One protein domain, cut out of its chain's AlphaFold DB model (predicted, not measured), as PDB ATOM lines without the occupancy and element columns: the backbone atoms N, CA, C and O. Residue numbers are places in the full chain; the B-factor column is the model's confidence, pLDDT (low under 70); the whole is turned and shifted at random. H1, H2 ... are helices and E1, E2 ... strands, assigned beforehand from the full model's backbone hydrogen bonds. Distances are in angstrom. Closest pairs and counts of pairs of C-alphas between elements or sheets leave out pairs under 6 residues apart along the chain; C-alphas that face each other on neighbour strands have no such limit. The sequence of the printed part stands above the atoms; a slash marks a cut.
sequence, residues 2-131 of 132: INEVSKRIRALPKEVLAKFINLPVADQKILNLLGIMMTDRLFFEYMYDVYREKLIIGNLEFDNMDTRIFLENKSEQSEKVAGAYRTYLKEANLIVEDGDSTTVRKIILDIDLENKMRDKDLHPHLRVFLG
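This is residues 2 to 131 of the 132 residues of the protein "DUF1819 family protein" of Tepidimicrobium sp (UniProt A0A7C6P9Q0). This is a compact pile of crossed helices, with H3 and H4, the two nearest to the mean of the C-alphas, meeting as a corner in its middle. H4 is sandwiched between H5 and H8, H1 crosses H3, H6 packs on H5, H7 packs on H8 with little H2 beyond it, and a small hairpin of two strands, E1 and E2, sits by the last residues of H6. The printed part has 130 residues, with eight named helices and two named strands in the order H1 H2 H3 H4 H5 H6 E1 E2 H7 H8; the sheet, E1 - E2, is antiparallel, and the class is mostly helix. The whole is compact, with a radius of gyration of the C-alphas of 14.5 A, and its rounded outline spans 37 by 30 by 27 A.

Find C-alpha 2 at (1.358, 9.511, 56.926); from there H1 runs to residue 11, 14.5 A away. H2 is the short helix of residues 14 to 17, 5.0 A long. Next look at residues 25 to 39, H3, which spans 21.4 A. H4 begins at C-alpha 41, at (-13.597, 22.575, 57.326), and runs 23.3 A to residue 57; it is the longest helix, with 17 residues. H5 holds residues 64 to 73, over 14.6 A, and H6 residues 79 to 91, over 18.2 A. The strands follow: E1 is residues 95 to 98 and E2 residues 101 to 104. H7 covers residues 111 to 117, and H8 runs from residue 123 to residue 130, where you find C-alpha 130 at (-24.710, 16.072, 43.313).

Begin at H4, the hub, which touches three other helices. It touches H8 at a steep tilt of 45 degrees, the same way, with the closest C-alphas, of Arg 52 and Val 128, 4.9 A apart. With residues 46 to 50 alone it touches H5, opposite ways at a steep tilt of 51 degrees; the closest C-alphas are those of Val 50 and Asp 66, 6.7 A apart. H3 and H4 touch only at the corner by their link, where the C-alphas of Met 37 and Phe 44 are closest at 4.4 A. H1 touches H3 about perpendicular, at 87 degrees, and the closest C-alphas are those of Arg 8 and Gly 35, 4.5 A apart. H6 touches H5 with residues 82 to 86 alone, at a steep tilt of 51 degrees, opposite ways; look at the C-alphas of Thr 67 and Ala 82, the closest, 6.3 A apart. H3 and H6 are close but not clearly touching, with C-alphas 33 and 88 closest at 7.2 A. H7 and H8 form a helical hairpin and touch at a steep tilt of 40 degrees, with the closest C-alphas, of Met 117 and His 123, 5.8 A apart. H2 and H7 only just touch, with 3 pairs of C-alphas within 8 A, the closest being Val 16 and Leu 113 at 6.9 A. E1 and E2 are a hairpin of antiparallel neighbours; find N 96 and O 103, 2.9 A apart, and N 103 and O 96, 2.8 A apart, within hydrogen-bond range. In H1, H3, H5, H6 and H7 every O i to N i+4 pair is within hydrogen-bond range, against 11 of 13 in H4 and 2 of 4 in H8, while H2 is too short for such a pair. Among the pairs that are apart are H1 and H5, and H2 and H4.

The two C-alphas farthest apart are those of Lys 14 and Asp 100, at 40.6 A. The printed part runs from residue 2 to residue 131 and has no cut. No link is long; those from H2 to H3, H4 to H5 and E2 to H7 are short, and the others are tight. The mean pLDDT of the printed part is 93.8, and residue 2 is the one printed residue under 70.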
ATOM      1  N   ILE A   2       2.103  10.685  56.397       65.00
ATOM      2  CA  ILE A   2       1.358   9.511  56.926       65.00
ATOM      3  C   ILE A   2       0.230   9.907  57.901       65.00
ATOM      4  O   ILE A   2      -0.861   9.333  57.864       65.00
ATOM      5  N   ASN A   3       0.455  10.937  58.724       86.88
ATOM      6  CA  ASN A   3      -0.539  11.408  59.694       86.88
ATOM      7  C   ASN A   3      -1.810  11.961  59.037       86.88
ATOM      8  O   ASN A   3      -2.899  11.681  59.527       86.88
ATOM      9  N   GLU A   4      -1.696  12.678  57.917       89.56
ATOM     10  CA  GLU A   4      -2.857  13.282  57.244       89.56
ATOM     11  C   GLU A   4      -3.700  12.239  56.506       89.56
ATOM     12  O   GLU A   4      -4.926  12.284  56.540       89.56
ATOM     13  N   VAL A   5      -3.069  11.229  55.899       91.62
ATOM     14  CA  VAL A   5      -3.795  10.072  55.349       91.62
ATOM     15  C   VAL A   5      -4.527   9.328  56.472       91.62
ATOM     16  O   VAL A   5      -5.718   9.056  56.359       91.62
ATOM     17  N   SER A   6      -3.848   9.077  57.594       94.50
ATOM     18  CA  SER A   6      -4.441   8.379  58.741       94.50
ATOM     19  C   SER A   6      -5.613   9.146  59.363       94.50
ATOM     20  O   SER A   6      -6.598   8.531  59.760       94.50
ATOM     21  N   LYS A   7      -5.534  10.482  59.450       95.12
ATOM     22  CA  LYS A   7      -6.639  11.328  59.930       95.12
ATOM     23  C   LYS A   7      -7.877  11.189  59.045       95.12
ATOM     24  O   LYS A   7      -8.955  10.945  59.571       95.12
ATOM     25  N   ARG A   8      -7.710  11.262  57.721       94.62
ATOM     26  CA  ARG A   8      -8.814  11.127  56.756       94.62
ATOM     27  C   ARG A   8      -9.474   9.753  56.827       94.62
ATOM     28  O   ARG A   8     -10.693   9.665  56.891       94.62
ATOM     29  N   ILE A   9      -8.671   8.692  56.921       94.12
ATOM     30  CA  ILE A   9      -9.173   7.322  57.110       94.12
ATOM     31  C   ILE A   9      -9.995   7.200  58.401       94.12
ATOM     32  O   ILE A   9     -11.034   6.551  58.397       94.12
ATOM     33  N   ARG A  10      -9.551   7.820  59.504       94.31
ATOM     34  CA  ARG A  10     -10.278   7.789  60.787       94.31
ATOM     35  C   ARG A  10     -11.558   8.623  60.784       94.31
ATOM     36  O   ARG A  10     -12.450   8.319  61.566       94.31
ATOM     37  N   ALA A  11     -11.619   9.671  59.966       93.75
ATOM     38  CA  ALA A  11     -12.795  10.527  59.851       93.75
ATOM     39  C   ALA A  11     -13.914   9.863  59.034       93.75
ATOM     40  O   ALA A  11     -15.085  10.038  59.353       93.75
ATOM     41  N   LEU A  12     -13.564   9.076  58.011       94.00
ATOM     42  CA  LEU A  12     -14.534   8.389  57.159       94.00
ATOM     43  C   LEU A  12     -15.303   7.290  57.923       94.00
ATOM     44  O   LEU A  12     -14.684   6.490  58.633       94.00
ATOM     45  N   PRO A  13     -16.631   7.162  57.730       93.00
ATOM     46  CA  PRO A  13     -17.391   6.050  58.292       93.00
ATOM     47  C   PRO A  13     -16.853   4.702  57.808       93.00
ATOM     48  O   PRO A  13     -16.588   4.511  56.619       93.00
ATOM     49  N   LYS A  14     -16.732   3.735  58.727       91.62
ATOM     50  CA  LYS A  14     -16.152   2.409  58.436       91.62
ATOM     51  C   LYS A  14     -16.844   1.700  57.272       91.62
ATOM     52  O   LYS A  14     -16.181   1.041  56.481       91.62
ATOM     53  N   GLU A  15     -18.159   1.850  57.168       89.44
ATOM     54  CA  GLU A  15     -18.984   1.221  56.133       89.44
ATOM     55  C   GLU A  15     -18.700   1.796  54.737       89.44
ATOM     56  O   GLU A  15     -18.695   1.057  53.756       89.44
ATOM     57  N   VAL A  16     -18.389   3.092  54.656       91.25
ATOM     58  CA  VAL A  16     -17.966   3.758  53.416       91.25
ATOM     59  C   VAL A  16     -16.533   3.359  53.063       91.25
ATOM     60  O   VAL A  16     -16.249   2.976  51.930       91.25
ATOM     61  N   LEU A  17     -15.633   3.372  54.050       92.69
ATOM     62  CA  LEU A  17     -14.235   2.985  53.863       92.69
ATOM     63  C   LEU A  17     -14.085   1.523  53.410       92.69
ATOM     64  O   LEU A  17     -13.237   1.229  52.571       92.69
ATOM     65  N   ALA A  18     -14.920   0.611  53.917       91.88
ATOM     66  CA  ALA A  18     -14.891  -0.808  53.559       91.88
ATOM     67  C   ALA A  18     -15.141  -1.064  52.061       91.88
ATOM     68  O   ALA A  18     -14.700  -2.085  51.535       91.88
ATOM     69  N   LYS A  19     -15.806  -0.138  51.357       90.00
ATOM     70  CA  LYS A  19     -16.042  -0.238  49.910       90.00
ATOM     71  C   LYS A  19     -14.840   0.191  49.065       90.00
ATOM     72  O   LYS A  19     -14.774  -0.203  47.907       90.00
ATOM     73  N   PHE A  20     -13.875   0.928  49.627       93.12
ATOM     74  CA  PHE A  20     -12.794   1.589  48.881       93.12
ATOM     75  C   PHE A  20     -12.093   0.678  47.861       93.12
ATOM     76  O   PHE A  20     -11.957   1.057  46.703       93.12
ATOM     77  N   ILE A  21     -11.698  -0.537  48.258       92.12
ATOM     78  CA  ILE A  21     -10.941  -1.468  47.396       92.12
ATOM     79  C   ILE A  21     -11.767  -1.965  46.197       92.12
ATOM     80  O   ILE A  21     -11.199  -2.283  45.156       92.12
ATOM     81  N   ASN A  22     -13.093  -2.011  46.329       93.81
ATOM     82  CA  ASN A  22     -13.995  -2.540  45.305       93.81
ATOM     83  C   ASN A  22     -14.596  -1.445  44.413       93.81
ATOM     84  O   ASN A  22     -15.285  -1.759  43.446       93.81
ATOM     85  N   LEU A  23     -14.362  -0.174  44.740       95.06
ATOM     86  CA  LEU A  23     -14.878   0.956  43.981       95.06
ATOM     87  C   LEU A  23     -14.012   1.249  42.747       95.06
ATOM     88  O   LEU A  23     -12.790   1.069  42.800       95.06
ATOM     89  N   PRO A  24     -14.601   1.776  41.660       95.00
ATOM     90  CA  PRO A  24     -13.848   2.371  40.563       95.00
ATOM     91  C   PRO A  24     -12.870   3.450  41.049       95.00
ATOM     92  O   PRO A  24     -13.110   4.145  42.036       95.00
ATOM     93  N   VAL A  25     -11.778   3.661  40.306       95.31
ATOM     94  CA  VAL A  25     -10.757   4.676  40.648       95.31
ATOM     95  C   VAL A  25     -11.361   6.080  40.777       95.31
ATOM     96  O   VAL A  25     -10.907   6.867  41.606       95.31
ATOM     97  N   ALA A  26     -12.389   6.399  39.984       95.00
ATOM     98  CA  ALA A  26     -13.111   7.663  40.098       95.00
ATOM     99  C   ALA A  26     -13.733   7.823  41.496       95.00
ATOM    100  O   ALA A  26     -13.414   8.784  42.190       95.00
ATOM    101  N   ASP A  27     -14.511   6.846  41.959       95.94
ATOM    102  CA  ASP A  27     -15.147   6.865  43.280       95.94
ATOM    103  C   ASP A  27     -14.133   6.814  44.434       95.94
ATOM    104  O   ASP A  27     -14.310   7.484  45.450       95.94
ATOM    105  N   GLN A  28     -13.015   6.097  44.276       96.62
ATOM    106  CA  GLN A  28     -11.921   6.108  45.258       96.62
ATOM    107  C   GLN A  28     -11.330   7.512  45.451       96.62
ATOM    108  O   GLN A  28     -11.043   7.928  46.579       96.62
ATOM    109  N   LYS A  29     -11.167   8.271  44.359       96.50
ATOM    110  CA  LYS A  29     -10.719   9.669  44.418       96.50
ATOM    111  C   LYS A  29     -11.744  10.549  45.133       96.50
ATOM    112  O   LYS A  29     -11.345  11.391  45.940       96.50
ATOM    113  N   ILE A  30     -13.037  10.312  44.909       96.69
ATOM    114  CA  ILE A  30     -14.112  11.016  45.619       96.69
ATOM    115  C   ILE A  30     -14.115  10.681  47.110       96.69
ATOM    116  O   ILE A  30     -14.216  11.591  47.927       96.69
ATOM    117  N   LEU A  31     -13.893   9.424  47.499       95.75
ATOM    118  CA  LEU A  31     -13.737   9.053  48.909       95.75
ATOM    119  C   LEU A  31     -12.537   9.727  49.573       95.75
ATOM    120  O   LEU A  31     -12.625  10.181  50.715       95.75
ATOM    121  N   ASN A  32     -11.412   9.827  48.865       95.81
ATOM    122  CA  ASN A  32     -10.262  10.574  49.357       95.81
ATOM    123  C   ASN A  32     -10.605  12.060  49.561       95.81
ATOM    124  O   ASN A  32     -10.200  12.642  50.570       95.81
ATOM    125  N   LEU A  33     -11.370  12.658  48.643       97.12
ATOM    126  CA  LEU A  33     -11.823  14.045  48.737       97.12
ATOM    127  C   LEU A  33     -12.830  14.255  49.875       97.12
ATOM    128  O   LEU A  33     -12.714  15.224  50.620       97.12
ATOM    129  N   LEU A  34     -13.751  13.310  50.070       96.44
ATOM    130  CA  LEU A  34     -14.651  13.265  51.219       96.44
ATOM    131  C   LEU A  34     -13.854  13.266  52.525       96.44
ATOM    132  O   LEU A  34     -14.130  14.072  53.406       96.44
ATOM    133  N   GLY A  35     -12.811  12.440  52.627       96.50
ATOM    134  CA  GLY A  35     -11.925  12.443  53.790       96.50
ATOM    135  C   GLY A  35     -11.264  13.804  54.038       96.50
ATOM    136  O   GLY A  35     -11.147  14.221  55.189       96.50
ATOM    137  N   ILE A  36     -10.855  14.519  52.979       97.25
ATOM    138  CA  ILE A  36     -10.337  15.892  53.102       97.25
ATOM    139  C   ILE A  36     -11.434  16.808  53.656       97.25
ATOM    140  O   ILE A  36     -11.207  17.417  54.692       97.25
ATOM    141  N   MET A  37     -12.632  16.835  53.063       97.50
ATOM    142  CA  MET A  37     -13.749  17.662  53.553       97.50
ATOM    143  C   MET A  37     -14.115  17.375  55.018       97.50
ATOM    144  O   MET A  37     -14.399  18.292  55.779       97.50
ATOM    145  N   MET A  38     -14.047  16.113  55.448       95.75
ATOM    146  CA  MET A  38     -14.341  15.730  56.833       95.75
ATOM    147  C   MET A  38     -13.257  16.147  57.840       95.75
ATOM    148  O   MET A  38     -13.496  16.113  59.045       95.75
ATOM    149  N   THR A  39     -12.053  16.495  57.378       96.19
ATOM    150  CA  THR A  39     -10.914  16.862  58.244       96.19
ATOM    151  C   THR A  39     -10.459  18.309  58.079       96.19
ATOM    152  O   THR A  39      -9.793  18.837  58.969       96.19
ATOM    153  N   ASP A  40     -10.846  18.954  56.982       96.06
ATOM    154  CA  ASP A  40     -10.571  20.342  56.646       96.06
ATOM    155  C   ASP A  40     -11.897  21.063  56.374       96.06
ATOM    156  O   ASP A  40     -12.494  20.965  55.299       96.06
ATOM    157  N   ARG A  41     -12.353  21.806  57.386       96.00
ATOM    158  CA  ARG A  41     -13.597  22.575  57.326       96.00
ATOM    159  C   ARG A  41     -13.555  23.663  56.253       96.00
ATOM    160  O   ARG A  41     -14.573  23.882  55.605       96.00
ATOM    161  N   LEU A  42     -12.418  24.337  56.070       97.19
ATOM    162  CA  LEU A  42     -12.298  25.397  55.066       97.19
ATOM    163  C   LEU A  42     -12.449  24.803  53.663       97.19
ATOM    164  O   LEU A  42     -13.140  25.375  52.825       97.19
ATOM    165  N   PHE A  43     -11.893  23.608  53.442       97.94
ATOM    166  CA  PHE A  43     -12.066  22.900  52.180       97.94
ATOM    167  C   PHE A  43     -13.505  22.411  51.966       97.94
ATOM    168  O   PHE A  43     -14.008  22.480  50.849       97.94
ATOM    169  N   PHE A  44     -14.200  21.947  53.010       98.19
ATOM    170  CA  PHE A  44     -15.627  21.622  52.890       98.19
ATOM    171  C   PHE A  44     -16.466  22.848  52.506       98.19
ATOM    172  O   PHE A  44     -17.267  22.764  51.579       98.19
ATOM    173  N   GLU A  45     -16.252  23.985  53.171       98.00
ATOM    174  CA  GLU A  45     -16.927  25.246  52.837       98.00
ATOM    175  C   GLU A  45     -16.612  25.670  51.394       98.00
ATOM    176  O   GLU A  45     -17.519  26.017  50.650       98.00
ATOM    177  N   TYR A  46     -15.360  25.528  50.952       98.12
ATOM    178  CA  TYR A  46     -14.961  25.800  49.569       98.12
ATOM    179  C   TYR A  46     -15.711  24.928  48.556       98.12
ATOM    180  O   TYR A  46     -16.241  25.414  47.559       98.12
ATOM    181  N   MET A  47     -15.793  23.625  48.817       98.19
ATOM    182  CA  MET A  47     -16.531  22.695  47.969       98.19
ATOM    183  C   MET A  47     -18.033  23.020  47.923       98.19
ATOM    184  O   MET A  47     -18.667  22.881  46.874       98.19
ATOM    185  N   TYR A  48     -18.596  23.453  49.050       97.75
ATOM    186  CA  TYR A  48     -20.012  23.784  49.186       97.75
ATOM    187  C   TYR A  48     -20.388  25.114  48.529       97.75
ATOM    188  O   TYR A  48     -21.443  25.203  47.900       97.75
ATOM    189  N   ASP A  49     -19.533  26.123  48.663       96.69
ATOM    190  CA  ASP A  49     -19.805  27.476  48.190       96.69
ATOM    191  C   ASP A  49     -19.356  27.657  46.736       96.69
ATOM    192  O   ASP A  49     -20.018  28.354  45.990       96.69
ATOM    193  N   VAL A  50     -18.280  26.999  46.292       96.88
ATOM    194  CA  VAL A  50     -17.733  27.204  44.938       96.88
ATOM    195  C   VAL A  50     -18.133  26.080  43.988       96.88
ATOM    196  O   VAL A  50     -18.834  26.301  43.003       96.88
ATOM    197  N   TYR A  51     -17.701  24.846  44.263       97.69
ATOM    198  CA  TYR A  51     -17.908  23.733  43.328       97.69
ATOM    199  C   TYR A  51     -19.396  23.381  43.170       97.69
ATOM    200  O   TYR A  51     -19.904  23.288  42.052       97.69
ATOM    201  N   ARG A  52     -20.114  23.216  44.287       97.62
ATOM    202  CA  ARG A  52     -21.547  22.888  44.280       97.62
ATOM    203  C   ARG A  52     -22.379  23.997  43.631       97.62
ATOM    204  O   ARG A  52     -23.304  23.687  42.885       97.62
ATOM    205  N   GLU A  53     -22.059  25.267  43.887       96.56
ATOM    206  CA  GLU A  53     -22.777  26.404  43.295       96.56
ATOM    207  C   GLU A  53     -22.670  26.406  41.764       96.56
ATOM    208  O   GLU A  53     -23.688  26.546  41.085       96.56
ATOM    209  N   LYS A  54     -21.482  26.140  41.203       96.31
ATOM    210  CA  LYS A  54     -21.290  26.009  39.745       96.31
ATOM    211  C   LYS A  54     -22.189  24.927  39.140       96.31
ATOM    212  O   LYS A  54     -22.784  25.143  38.084       96.31
ATOM    213  N   LEU A  55     -22.345  23.788  39.825       96.75
ATOM    214  CA  LEU A  55     -23.258  22.723  39.392       96.75
ATOM    215  C   LEU A  55     -24.728  23.161  39.423       96.75
ATOM    216  O   LEU A  55     -25.470  22.832  38.499       96.75
ATOM    217  N   ILE A  56     -25.142  23.894  40.460       96.69
ATOM    218  CA  ILE A  56     -26.525  24.373  40.625       96.69
ATOM    219  C   ILE A  56     -26.877  25.420  39.570       96.69
ATOM    220  O   ILE A  56     -27.946  25.357  38.967       96.69
ATOM    221  N   ILE A  57     -25.982  26.383  39.345       96.25
ATOM    222  CA  ILE A  57     -26.176  27.454  38.363       96.25
ATOM    223  C   ILE A  57     -26.093  26.901  36.932       96.25
ATOM    224  O   ILE A  57     -26.706  27.450  36.017       96.25
ATOM    225  N   GLY A  58     -25.331  25.825  36.724       94.38
ATOM    226  CA  GLY A  58     -25.056  25.257  35.405       94.38
ATOM    227  C   GLY A  58     -23.975  26.012  34.624       94.38
ATOM    228  O   GLY A  58     -23.662  25.622  33.500       94.38
ATOM    229  N   ASN A  59     -23.374  27.057  35.209       93.44
ATOM    230  CA  ASN A  59     -22.158  27.658  34.672       93.44
ATOM    231  C   ASN A  59     -20.958  26.805  35.092       93.44
ATOM    232  O   ASN A  59     -20.452  26.932  36.205       93.44
ATOM    233  N   LEU A  60     -20.527  25.923  34.194       95.62
ATOM    234  CA  LEU A  60     -19.439  24.985  34.452       95.62
ATOM    235  C   LEU A  60     -18.051  25.579  34.184       95.62
ATOM    236  O   LEU A  60     -17.067  24.867  34.327       95.62
ATOM    237  N   GLU A  61     -17.932  26.853  33.820       96.19
ATOM    238  CA  GLU A  61     -16.627  27.501  33.704       96.19
ATOM    239  C   GLU A  61     -16.012  27.733  35.095       96.19
ATOM    240  O   GLU A  61     -16.656  28.272  36.004       96.19
ATOM    241  N   PHE A  62     -14.762  27.301  35.263       96.00
ATOM    242  CA  PHE A  62     -14.006  27.420  36.504       96.00
ATOM    243  C   PHE A  62     -12.844  28.401  36.323       96.00
ATOM    244  O   PHE A  62     -11.862  28.093  35.647       96.00
ATOM    245  N   ASP A  63     -12.936  29.563  36.962       93.00
ATOM    246  CA  ASP A  63     -11.891  30.585  36.955       93.00
ATOM    247  C   ASP A  63     -11.040  30.470  38.230       93.00
ATOM    248  O   ASP A  63     -11.522  30.158  39.319       93.00
ATOM    249  N   ASN A  64      -9.752  30.792  38.131       87.94
ATOM    250  CA  ASN A  64      -8.896  30.959  39.303       87.94
ATOM    251  C   ASN A  64      -9.441  32.027  40.278       87.94
ATOM    252  O   ASN A  64      -9.205  31.932  41.485       87.94
ATOM    253  N   MET A  65     -10.182  33.020  39.778       91.25
ATOM    254  CA  MET A  65     -10.888  34.013  40.590       91.25
ATOM    255  C   MET A  65     -11.929  33.384  41.516       91.25
ATOM    256  O   MET A  65     -12.067  33.866  42.637       91.25
ATOM    257  N   ASP A  66     -12.584  32.284  41.128       92.94
ATOM    258  CA  ASP A  66     -13.562  31.606  41.990       92.94
ATOM    259  C   ASP A  66     -12.909  31.161  43.315       92.94
ATOM    260  O   ASP A  66     -13.453  31.358  44.403       92.94
ATOM    261  N   THR A  67     -11.689  30.612  43.237       94.12
ATOM    262  CA  THR A  67     -10.915  30.211  44.426       94.12
ATOM    263  C   THR A  67     -10.436  31.416  45.228       94.12
ATOM    264  O   THR A  67     -10.514  31.407  46.457       94.12
ATOM    265  N   ARG A  68      -9.942  32.458  44.549       92.38
ATOM    266  CA  ARG A  68      -9.421  33.661  45.213       92.38
ATOM    267  C   ARG A  68     -10.501  34.387  46.001       92.38
ATOM    268  O   ARG A  68     -10.296  34.647  47.181       92.38
ATOM    269  N   ILE A  69     -11.662  34.621  45.389       94.25
ATOM    270  CA  ILE A  69     -12.796  35.301  46.025       94.25
ATOM    271  C   ILE A  69     -13.242  34.542  47.279       94.25
ATOM    272  O   ILE A  69     -13.456  35.152  48.327       94.25
ATOM    273  N   PHE A  70     -13.342  33.210  47.207       95.94
ATOM    274  CA  PHE A  70     -13.684  32.403  48.377       95.94
ATOM    275  C   PHE A  70     -12.677  32.593  49.522       95.94
ATOM    276  O   PHE A  70     -13.080  32.860  50.654       95.94
ATOM    277  N   LEU A  71     -11.376  32.468  49.244       95.31
ATOM    278  CA  LEU A  71     -10.344  32.550  50.282       95.31
ATOM    279  C   LEU A  71     -10.240  33.962  50.875       95.31
ATOM    280  O   LEU A  71     -10.187  34.102  52.099       95.31
ATOM    281  N   GLU A  72     -10.327  35.000  50.043       93.56
ATOM    282  CA  GLU A  72     -10.368  36.399  50.484       93.56
ATOM    283  C   GLU A  72     -11.545  36.651  51.438       93.56
ATOM    284  O   GLU A  72     -11.353  37.207  52.522       93.56
ATOM    285  N   ASN A  73     -12.739  36.144  51.112       94.12
ATOM    286  CA  ASN A  73     -13.919  36.230  51.979       94.12
ATOM    287  C   ASN A  73     -13.743  35.496  53.320       94.12
ATOM    288  O   ASN A  73     -14.415  35.816  54.302       94.12
ATOM    289  N   LYS A  74     -12.831  34.520  53.386       93.56
ATOM    290  CA  LYS A  74     -12.475  33.780  54.606       93.56
ATOM    291  C   LYS A  74     -11.243  34.355  55.313       93.56
ATOM    292  O   LYS A  74     -10.788  33.769  56.291       93.56
ATOM    293  N   SER A  75     -10.730  35.509  54.869       89.75
ATOM    294  CA  SER A  75      -9.481  36.118  55.359       89.75
ATOM    295  C   SER A  75      -8.257  35.195  55.239       89.75
ATOM    296  O   SER A  75      -7.281  35.357  55.969       89.75
ATOM    297  N   GLU A  76      -8.303  34.236  54.315       91.56
ATOM    298  CA  GLU A  76      -7.201  33.339  53.986       91.56
ATOM    299  C   GLU A  76      -6.470  33.887  52.752       91.56
ATOM    300  O   GLU A  76      -7.073  34.099  51.705       91.56
ATOM    301  N   GLN A  77      -5.167  34.143  52.870       81.75
ATOM    302  CA  GLN A  77      -4.358  34.797  51.825       81.75
ATOM    303  C   GLN A  77      -3.254  33.883  51.274       81.75
ATOM    304  O   GLN A  77      -2.362  34.317  50.544       81.75
ATOM    305  N   SER A  78      -3.267  32.605  51.645       90.88
ATOM    306  CA  SER A  78      -2.250  31.656  51.223       90.88
ATOM    307  C   SER A  78      -2.478  31.166  49.794       90.88
ATOM    308  O   SER A  78      -3.278  30.265  49.538       90.88
ATOM    309  N   GLU A  79      -1.660  31.655  48.862       88.69
ATOM    310  CA  GLU A  79      -1.568  31.123  47.490       88.69
ATOM    311  C   GLU A  79      -1.274  29.611  47.467       88.69
ATOM    312  O   GLU A  79      -1.701  28.877  46.574       88.69
ATOM    313  N   LYS A  80      -0.589  29.100  48.498       91.56
ATOM    314  CA  LYS A  80      -0.347  27.662  48.655       91.56
ATOM    315  C   LYS A  80      -1.641  26.889  48.923       91.56
ATOM    316  O   LYS A  80      -1.782  25.774  48.423       91.56
ATOM    317  N   VAL A  81      -2.562  27.454  49.707       92.75
ATOM    318  CA  VAL A  81      -3.881  26.853  49.968       92.75
ATOM    319  C   VAL A  81      -4.722  26.877  48.693       92.75
ATOM    320  O   VAL A  81      -5.251  25.836  48.307       92.75
ATOM    321  N   ALA A  82      -4.740  28.007  47.976       92.94
ATOM    322  CA  ALA A  82      -5.422  28.124  46.685       92.94
ATOM    323  C   ALA A  82      -4.948  27.053  45.683       92.94
ATOM    324  O   ALA A  82      -5.748  26.302  45.120       92.94
ATOM    325  N   GLY A  83      -3.627  26.911  45.527       93.94
ATOM    326  CA  GLY A  83      -3.032  25.892  44.663       93.94
ATOM    327  C   GLY A  83      -3.352  24.456  45.099       93.94
ATOM    328  O   GLY A  83      -3.604  23.591  44.255       93.94
ATOM    329  N   ALA A  84      -3.388  24.190  46.409       95.12
ATOM    330  CA  ALA A  84      -3.751  22.879  46.940       95.12
ATOM    331  C   ALA A  84      -5.207  22.513  46.616       95.12
ATOM    332  O   ALA A  84      -5.459  21.399  46.158       95.12
ATOM    333  N   TYR A  85      -6.149  23.446  46.773       96.19
ATOM    334  CA  TYR A  85      -7.570  23.202  46.496       96.19
ATOM    335  C   TYR A  85      -7.804  22.883  45.022       96.19
ATOM    336  O   TYR A  85      -8.446  21.883  44.694       96.19
ATOM    337  N   ARG A  86      -7.191  23.663  44.128       94.75
ATOM    338  CA  ARG A  86      -7.239  23.411  42.684       94.75
ATOM    339  C   ARG A  86      -6.635  22.053  42.320       94.75
ATOM    340  O   ARG A  86      -7.201  21.321  41.512       94.75
ATOM    341  N   THR A  87      -5.531  21.676  42.969       95.94
ATOM    342  CA  THR A  87      -4.918  20.350  42.800       95.94
ATOM    343  C   THR A  87      -5.873  19.240  43.240       95.94
ATOM    344  O   THR A  87      -6.043  18.270  42.512       95.94
ATOM    345  N   TYR A  88      -6.551  19.377  44.385       97.19
ATOM    346  CA  TYR A  88      -7.508  18.374  44.860       97.19
ATOM    347  C   TYR A  88      -8.677  18.180  43.889       97.19
ATOM    348  O   TYR A  88      -9.028  17.037  43.590       97.19
ATOM    349  N   LEU A  89      -9.234  19.271  43.354       97.56
ATOM    350  CA  LEU A  89     -10.295  19.209  42.345       97.56
ATOM    351  C   LEU A  89      -9.822  18.516  41.062       97.56
ATOM    352  O   LEU A  89     -10.515  17.638  40.544       97.56
ATOM    353  N   LYS A  90      -8.635  18.883  40.563       96.19
ATOM    354  CA  LYS A  90      -8.056  18.312  39.341       96.19
ATOM    355  C   LYS A  90      -7.776  16.820  39.501       96.19
ATOM    356  O   LYS A  90      -8.206  16.018  38.678       96.19
ATOM    357  N   GLU A  91      -7.131  16.427  40.597       96.38
ATOM    358  CA  GLU A  91      -6.822  15.024  40.890       96.38
ATOM    359  C   GLU A  91      -8.085  14.172  41.058       96.38
ATOM    360  O   GLU A  91      -8.097  13.005  40.660       96.38
ATOM    361  N   ALA A  92      -9.165  14.750  41.589       96.62
ATOM    362  CA  ALA A  92     -10.472  14.108  41.697       96.62
ATOM    363  C   ALA A  92     -11.302  14.151  40.399       96.62
ATOM    364  O   ALA A  92     -12.416  13.633  40.376       96.62
ATOM    365  N   ASN A  93     -10.760  14.708  39.309       95.50
ATOM    366  CA  ASN A  93     -11.445  14.914  38.030       95.50
ATOM    367  C   ASN A  93     -12.730  15.764  38.133       95.50
ATOM    368  O   ASN A  93     -13.644  15.602  37.320       95.50
ATOM    369  N   LEU A  94     -12.801  16.648  39.129       97.06
ATOM    370  CA  LEU A  94     -13.902  17.595  39.317       97.06
ATOM    371  C   LEU A  94     -13.759  18.832  38.436       97.06
ATOM    372  O   LEU A  94     -14.752  19.474  38.116       97.06
ATOM    373  N   ILE A  95     -12.527  19.142  38.038       96.94
ATOM    374  CA  ILE A  95     -12.216  20.137  37.018       96.94
ATOM    375  C   ILE A  95     -11.326  19.504  35.950       96.94
ATOM    376  O   ILE A  95     -10.499  18.640  36.253       96.94
ATOM    377  N   VAL A  96     -11.497  19.932  34.705       95.81
ATOM    378  CA  VAL A  96     -10.668  19.532  33.564       95.81
ATOM    379  C   VAL A  96     -10.156  20.781  32.875       95.81
ATOM    380  O   VAL A  96     -10.927  21.697  32.611       95.81
ATOM    381  N   GLU A  97      -8.861  20.801  32.600       94.25
ATOM    382  CA  GLU A  97      -8.212  21.852  31.820       94.25
ATOM    383  C   GLU A  97      -8.185  21.440  30.349       94.25
ATOM    384  O   GLU A  97      -7.735  20.336  30.031       94.25
ATOM    385  N   ASP A  98      -8.652  22.325  29.476       91.56
ATOM    386  CA  ASP A  98      -8.561  22.200  28.023       91.56
ATOM    387  C   ASP A  98      -8.069  23.529  27.440       91.56
ATOM    388  O   ASP A  98      -8.789  24.535  27.416       91.56
ATOM    389  N   GLY A  99      -6.793  23.552  27.045       89.88
ATOM    390  CA  GLY A  99      -6.090  24.778  26.676       89.88
ATOM    391  C   GLY A  99      -6.103  25.803  27.814       89.88
ATOM    392  O   GLY A  99      -5.656  25.511  28.923       89.88
ATOM    393  N   ASP A 100      -6.637  26.989  27.526       88.44
ATOM    394  CA  ASP A 100      -6.760  28.091  28.488       88.44
ATOM    395  C   ASP A 100      -8.049  28.021  29.329       88.44
ATOM    396  O   ASP A 100      -8.242  28.827  30.238       88.44
ATOM    397  N   SER A 101      -8.936  27.060  29.048       93.06
ATOM    398  CA  SER A 101     -10.211  26.906  29.750       93.06
ATOM    399  C   SER A 101     -10.135  25.824  30.826       93.06
ATOM    400  O   SER A 101      -9.474  24.797  30.666       93.06
ATOM    401  N   THR A 102     -10.819  26.037  31.950       96.75
ATOM    402  CA  THR A 102     -11.031  24.999  32.966       96.75
ATOM    403  C   THR A 102     -12.529  24.810  33.166       96.75
ATOM    404  O   THR A 102     -13.251  25.775  33.392       96.75
ATOM    405  N   THR A 103     -13.006  23.568  33.081       97.38
ATOM    406  CA  THR A 103     -14.433  23.236  33.182       97.38
ATOM    407  C   THR A 103     -14.702  22.320  34.373       97.38
ATOM    408  O   THR A 103     -14.027  21.304  34.547       97.38
ATOM    409  N   VAL A 104     -15.712  22.655  35.174       97.56
ATOM    410  CA  VAL A 104     -16.281  21.828  36.241       97.56
ATOM    411  C   VAL A 104     -17.017  20.637  35.637       97.56
ATOM    412  O   VAL A 104     -17.818  20.782  34.715       97.56
ATOM    413  N   ARG A 105     -16.809  19.442  36.188       95.25
ATOM    414  CA  ARG A 105     -17.579  18.253  35.822       95.25
ATOM    415  C   ARG A 105     -18.406  17.745  36.982       95.25
ATOM    416  O   ARG A 105     -17.884  17.525  38.070       95.25
ATOM    417  N   LYS A 106     -19.666  17.420  36.696       91.31
ATOM    418  CA  LYS A 106     -20.486  16.604  37.589       91.31
ATOM    419  C   LYS A 106     -19.923  15.184  37.655       91.31
ATOM    420  O   LYS A 106     -19.524  14.617  36.634       91.31
ATOM    421  N   ILE A 107     -19.895  14.614  38.855       93.19
ATOM    422  CA  ILE A 107     -19.436  13.241  39.053       93.19
ATOM    423  C   ILE A 107     -20.554  12.232  38.819       93.19
ATOM    424  O   ILE A 107     -21.735  12.548  38.946       93.19
ATOM    425  N   ILE A 108     -20.149  11.003  38.520       91.38
ATOM    426  CA  ILE A 108     -21.006   9.822  38.554       91.38
ATOM    427  C   ILE A 108     -20.501   8.992  39.725       91.38
ATOM    428  O   ILE A 108     -19.317   8.658  39.745       91.38
ATOM    429  N   LEU A 109     -21.378   8.728  40.689       93.00
ATOM    430  CA  LEU A 109     -21.068   7.914  41.857       93.00
ATOM    431  C   LEU A 109     -21.557   6.485  41.660       93.00
ATOM    432  O   LEU A 109     -22.629   6.260  41.093       93.00
ATOM    433  N   ASP A 110     -20.799   5.528  42.187       94.19
ATOM    434  CA  ASP A 110     -21.318   4.187  42.441       94.19
ATOM    435  C   ASP A 110     -22.614   4.260  43.274       94.19
ATOM    436  O   ASP A 110     -22.689   4.970  44.282       94.19
ATOM    437  N   ILE A 111     -23.643   3.522  42.851       92.94
ATOM    438  CA  ILE A 111     -24.985   3.615  43.438       92.94
ATOM    439  C   ILE A 111     -25.007   3.196  44.911       92.94
ATOM    440  O   ILE A 111     -25.730   3.787  45.715       92.94
ATOM    441  N   ASP A 112     -24.202   2.206  45.298       91.25
ATOM    442  CA  ASP A 112     -24.142   1.785  46.692       91.25
ATOM    443  C   ASP A 112     -23.422   2.826  47.546       91.25
ATOM    444  O   ASP A 112     -23.802   3.046  48.700       91.25
ATOM    445  N   LEU A 113     -22.368   3.443  47.004       91.88
ATOM    446  CA  LEU A 113     -21.675   4.537  47.672       91.88
ATOM    447  C   LEU A 113     -22.619   5.724  47.877       91.88
ATOM    448  O   LEU A 113     -22.728   6.223  48.997       91.88
ATOM    449  N   GLU A 114     -23.342   6.135  46.836       93.75
ATOM    450  CA  GLU A 114     -24.318   7.218  46.922       93.75
ATOM    451  C   GLU A 114     -25.380   6.928  47.987       93.75
ATOM    452  O   GLU A 114     -25.585   7.736  48.894       93.75
ATOM    453  N   ASN A 115     -26.004   5.746  47.932       92.12
ATOM    454  CA  ASN A 115     -27.008   5.327  48.908       92.12
ATOM    455  C   ASN A 115     -26.465   5.373  50.334       92.12
ATOM    456  O   ASN A 115     -27.164   5.806  51.249       92.12
ATOM    457  N   LYS A 116     -25.203   4.986  50.531       90.12
ATOM    458  CA  LYS A 116     -24.579   5.040  51.848       90.12
ATOM    459  C   LYS A 116     -24.304   6.465  52.321       90.12
ATOM    460  O   LYS A 116     -24.402   6.756  53.510       90.12
ATOM    461  N   MET A 117     -23.999   7.371  51.399       92.25
ATOM    462  CA  MET A 117     -23.809   8.787  51.699       92.25
ATOM    463  C   MET A 117     -25.124   9.545  51.940       92.25
ATOM    464  O   MET A 117     -25.083  10.673  52.430       92.25
ATOM    465  N   ARG A 118     -26.288   8.950  51.637       90.62
ATOM    466  CA  ARG A 118     -27.604   9.529  51.969       90.62
ATOM    467  C   ARG A 118     -27.938   9.461  53.465       90.62
ATOM    468  O   ARG A 118     -28.877  10.129  53.892       90.62
ATOM    469  N   ASP A 119     -27.158   8.727  54.261       86.38
ATOM    470  CA  ASP A 119     -27.238   8.773  55.723       86.38
ATOM    471  C   ASP A 119     -27.012  10.208  56.246       86.38
ATOM    472  O   ASP A 119     -26.246  10.989  55.673       86.38
ATOM    473  N   LYS A 120     -27.677  10.568  57.357       74.19
ATOM    474  CA  LYS A 120     -27.772  11.959  57.854       74.19
ATOM    475  C   LYS A 120     -26.425  12.680  57.981       74.19
ATOM    476  O   LYS A 120     -26.357  13.871  57.690       74.19
ATOM    477  N   ASP A 121     -25.375  11.968  58.376       87.25
ATOM    478  CA  ASP A 121     -24.060  12.561  58.646       87.25
ATOM    479  C   ASP A 121     -23.287  12.909  57.364       87.25
ATOM    480  O   ASP A 121     -22.511  13.866  57.330       87.25
ATOM    481  N   LEU A 122     -23.508  12.156  56.283       92.88
ATOM    482  CA  LEU A 122     -22.822  12.360  55.007       92.88
ATOM    483  C   LEU A 122     -23.658  13.139  53.999       92.88
ATOM    484  O   LEU A 122     -23.097  13.665  53.039       92.88
ATOM    485  N   HIS A 123     -24.957  13.298  54.248       92.94
ATOM    486  CA  HIS A 123     -25.856  13.995  53.341       92.94
ATOM    487  C   HIS A 123     -25.370  15.405  52.933       92.94
ATOM    488  O   HIS A 123     -25.399  15.702  51.739       92.94
ATOM    489  N   PRO A 124     -24.824  16.260  53.832       94.62
ATOM    490  CA  PRO A 124     -24.267  17.556  53.425       94.62
ATOM    491  C   PRO A 124     -23.100  17.441  52.435       94.62
ATOM    492  O   PRO A 124     -22.981  18.263  51.530       94.62
ATOM    493  N   HIS A 125     -22.265  16.412  52.578       95.75
ATOM    494  CA  HIS A 125     -21.142  16.142  51.681       95.75
ATOM    495  C   HIS A 125     -21.613  15.541  50.356       95.75
ATOM    496  O   HIS A 125     -21.050  15.838  49.310       95.75
ATOM    497  N   LEU A 126     -22.665  14.720  50.378       95.75
ATOM    498  CA  LEU A 126     -23.260  14.185  49.158       95.75
ATOM    499  C   LEU A 126     -23.840  15.303  48.284       95.75
ATOM    500  O   LEU A 126     -23.603  15.334  47.080       95.75
ATOM    501  N   ARG A 127     -24.538  16.258  48.902       95.62
ATOM    502  CA  ARG A 127     -25.125  17.417  48.215       95.62
ATOM    503  C   ARG A 127     -24.111  18.245  47.431       95.62
ATOM    504  O   ARG A 127     -24.419  18.708  46.336       95.62
ATOM    505  N   VAL A 128     -22.890  18.376  47.953       97.06
ATOM    506  CA  VAL A 128     -21.769  19.006  47.237       97.06
ATOM    507  C   VAL A 128     -21.539  18.333  45.891       97.06
ATOM    508  O   VAL A 128     -21.444  19.003  44.868       97.06
ATOM    509  N   PHE A 129     -21.459  17.006  45.892       95.75
ATOM    510  CA  PHE A 129     -21.146  16.229  44.703       95.75
ATOM    511  C   PHE A 129     -22.281  16.184  43.685       95.75
ATOM    512  O   PHE A 129     -22.021  16.178  42.480       95.75
ATOM    513  N   LEU A 130     -23.525  16.152  44.164       93.94
ATOM    514  CA  LEU A 130     -24.710  16.072  43.313       93.94
ATOM    515  C   LEU A 130     -25.145  17.434  42.754       93.94
ATOM    516  O   LEU A 130     -25.820  17.461  41.719       93.94
ATOM    517  N   GLY A 131     -24.723  18.536  43.384       93.31
ATOM    518  CA  GLY A 131     -25.203  19.878  43.061       93.31
ATOM    519  C   GLY A 131     -26.631  20.109  43.563       93.31
ATOM    520  O   GLY A 131     -27.450  20.632  42.819       93.31
TER     521      GLY A 131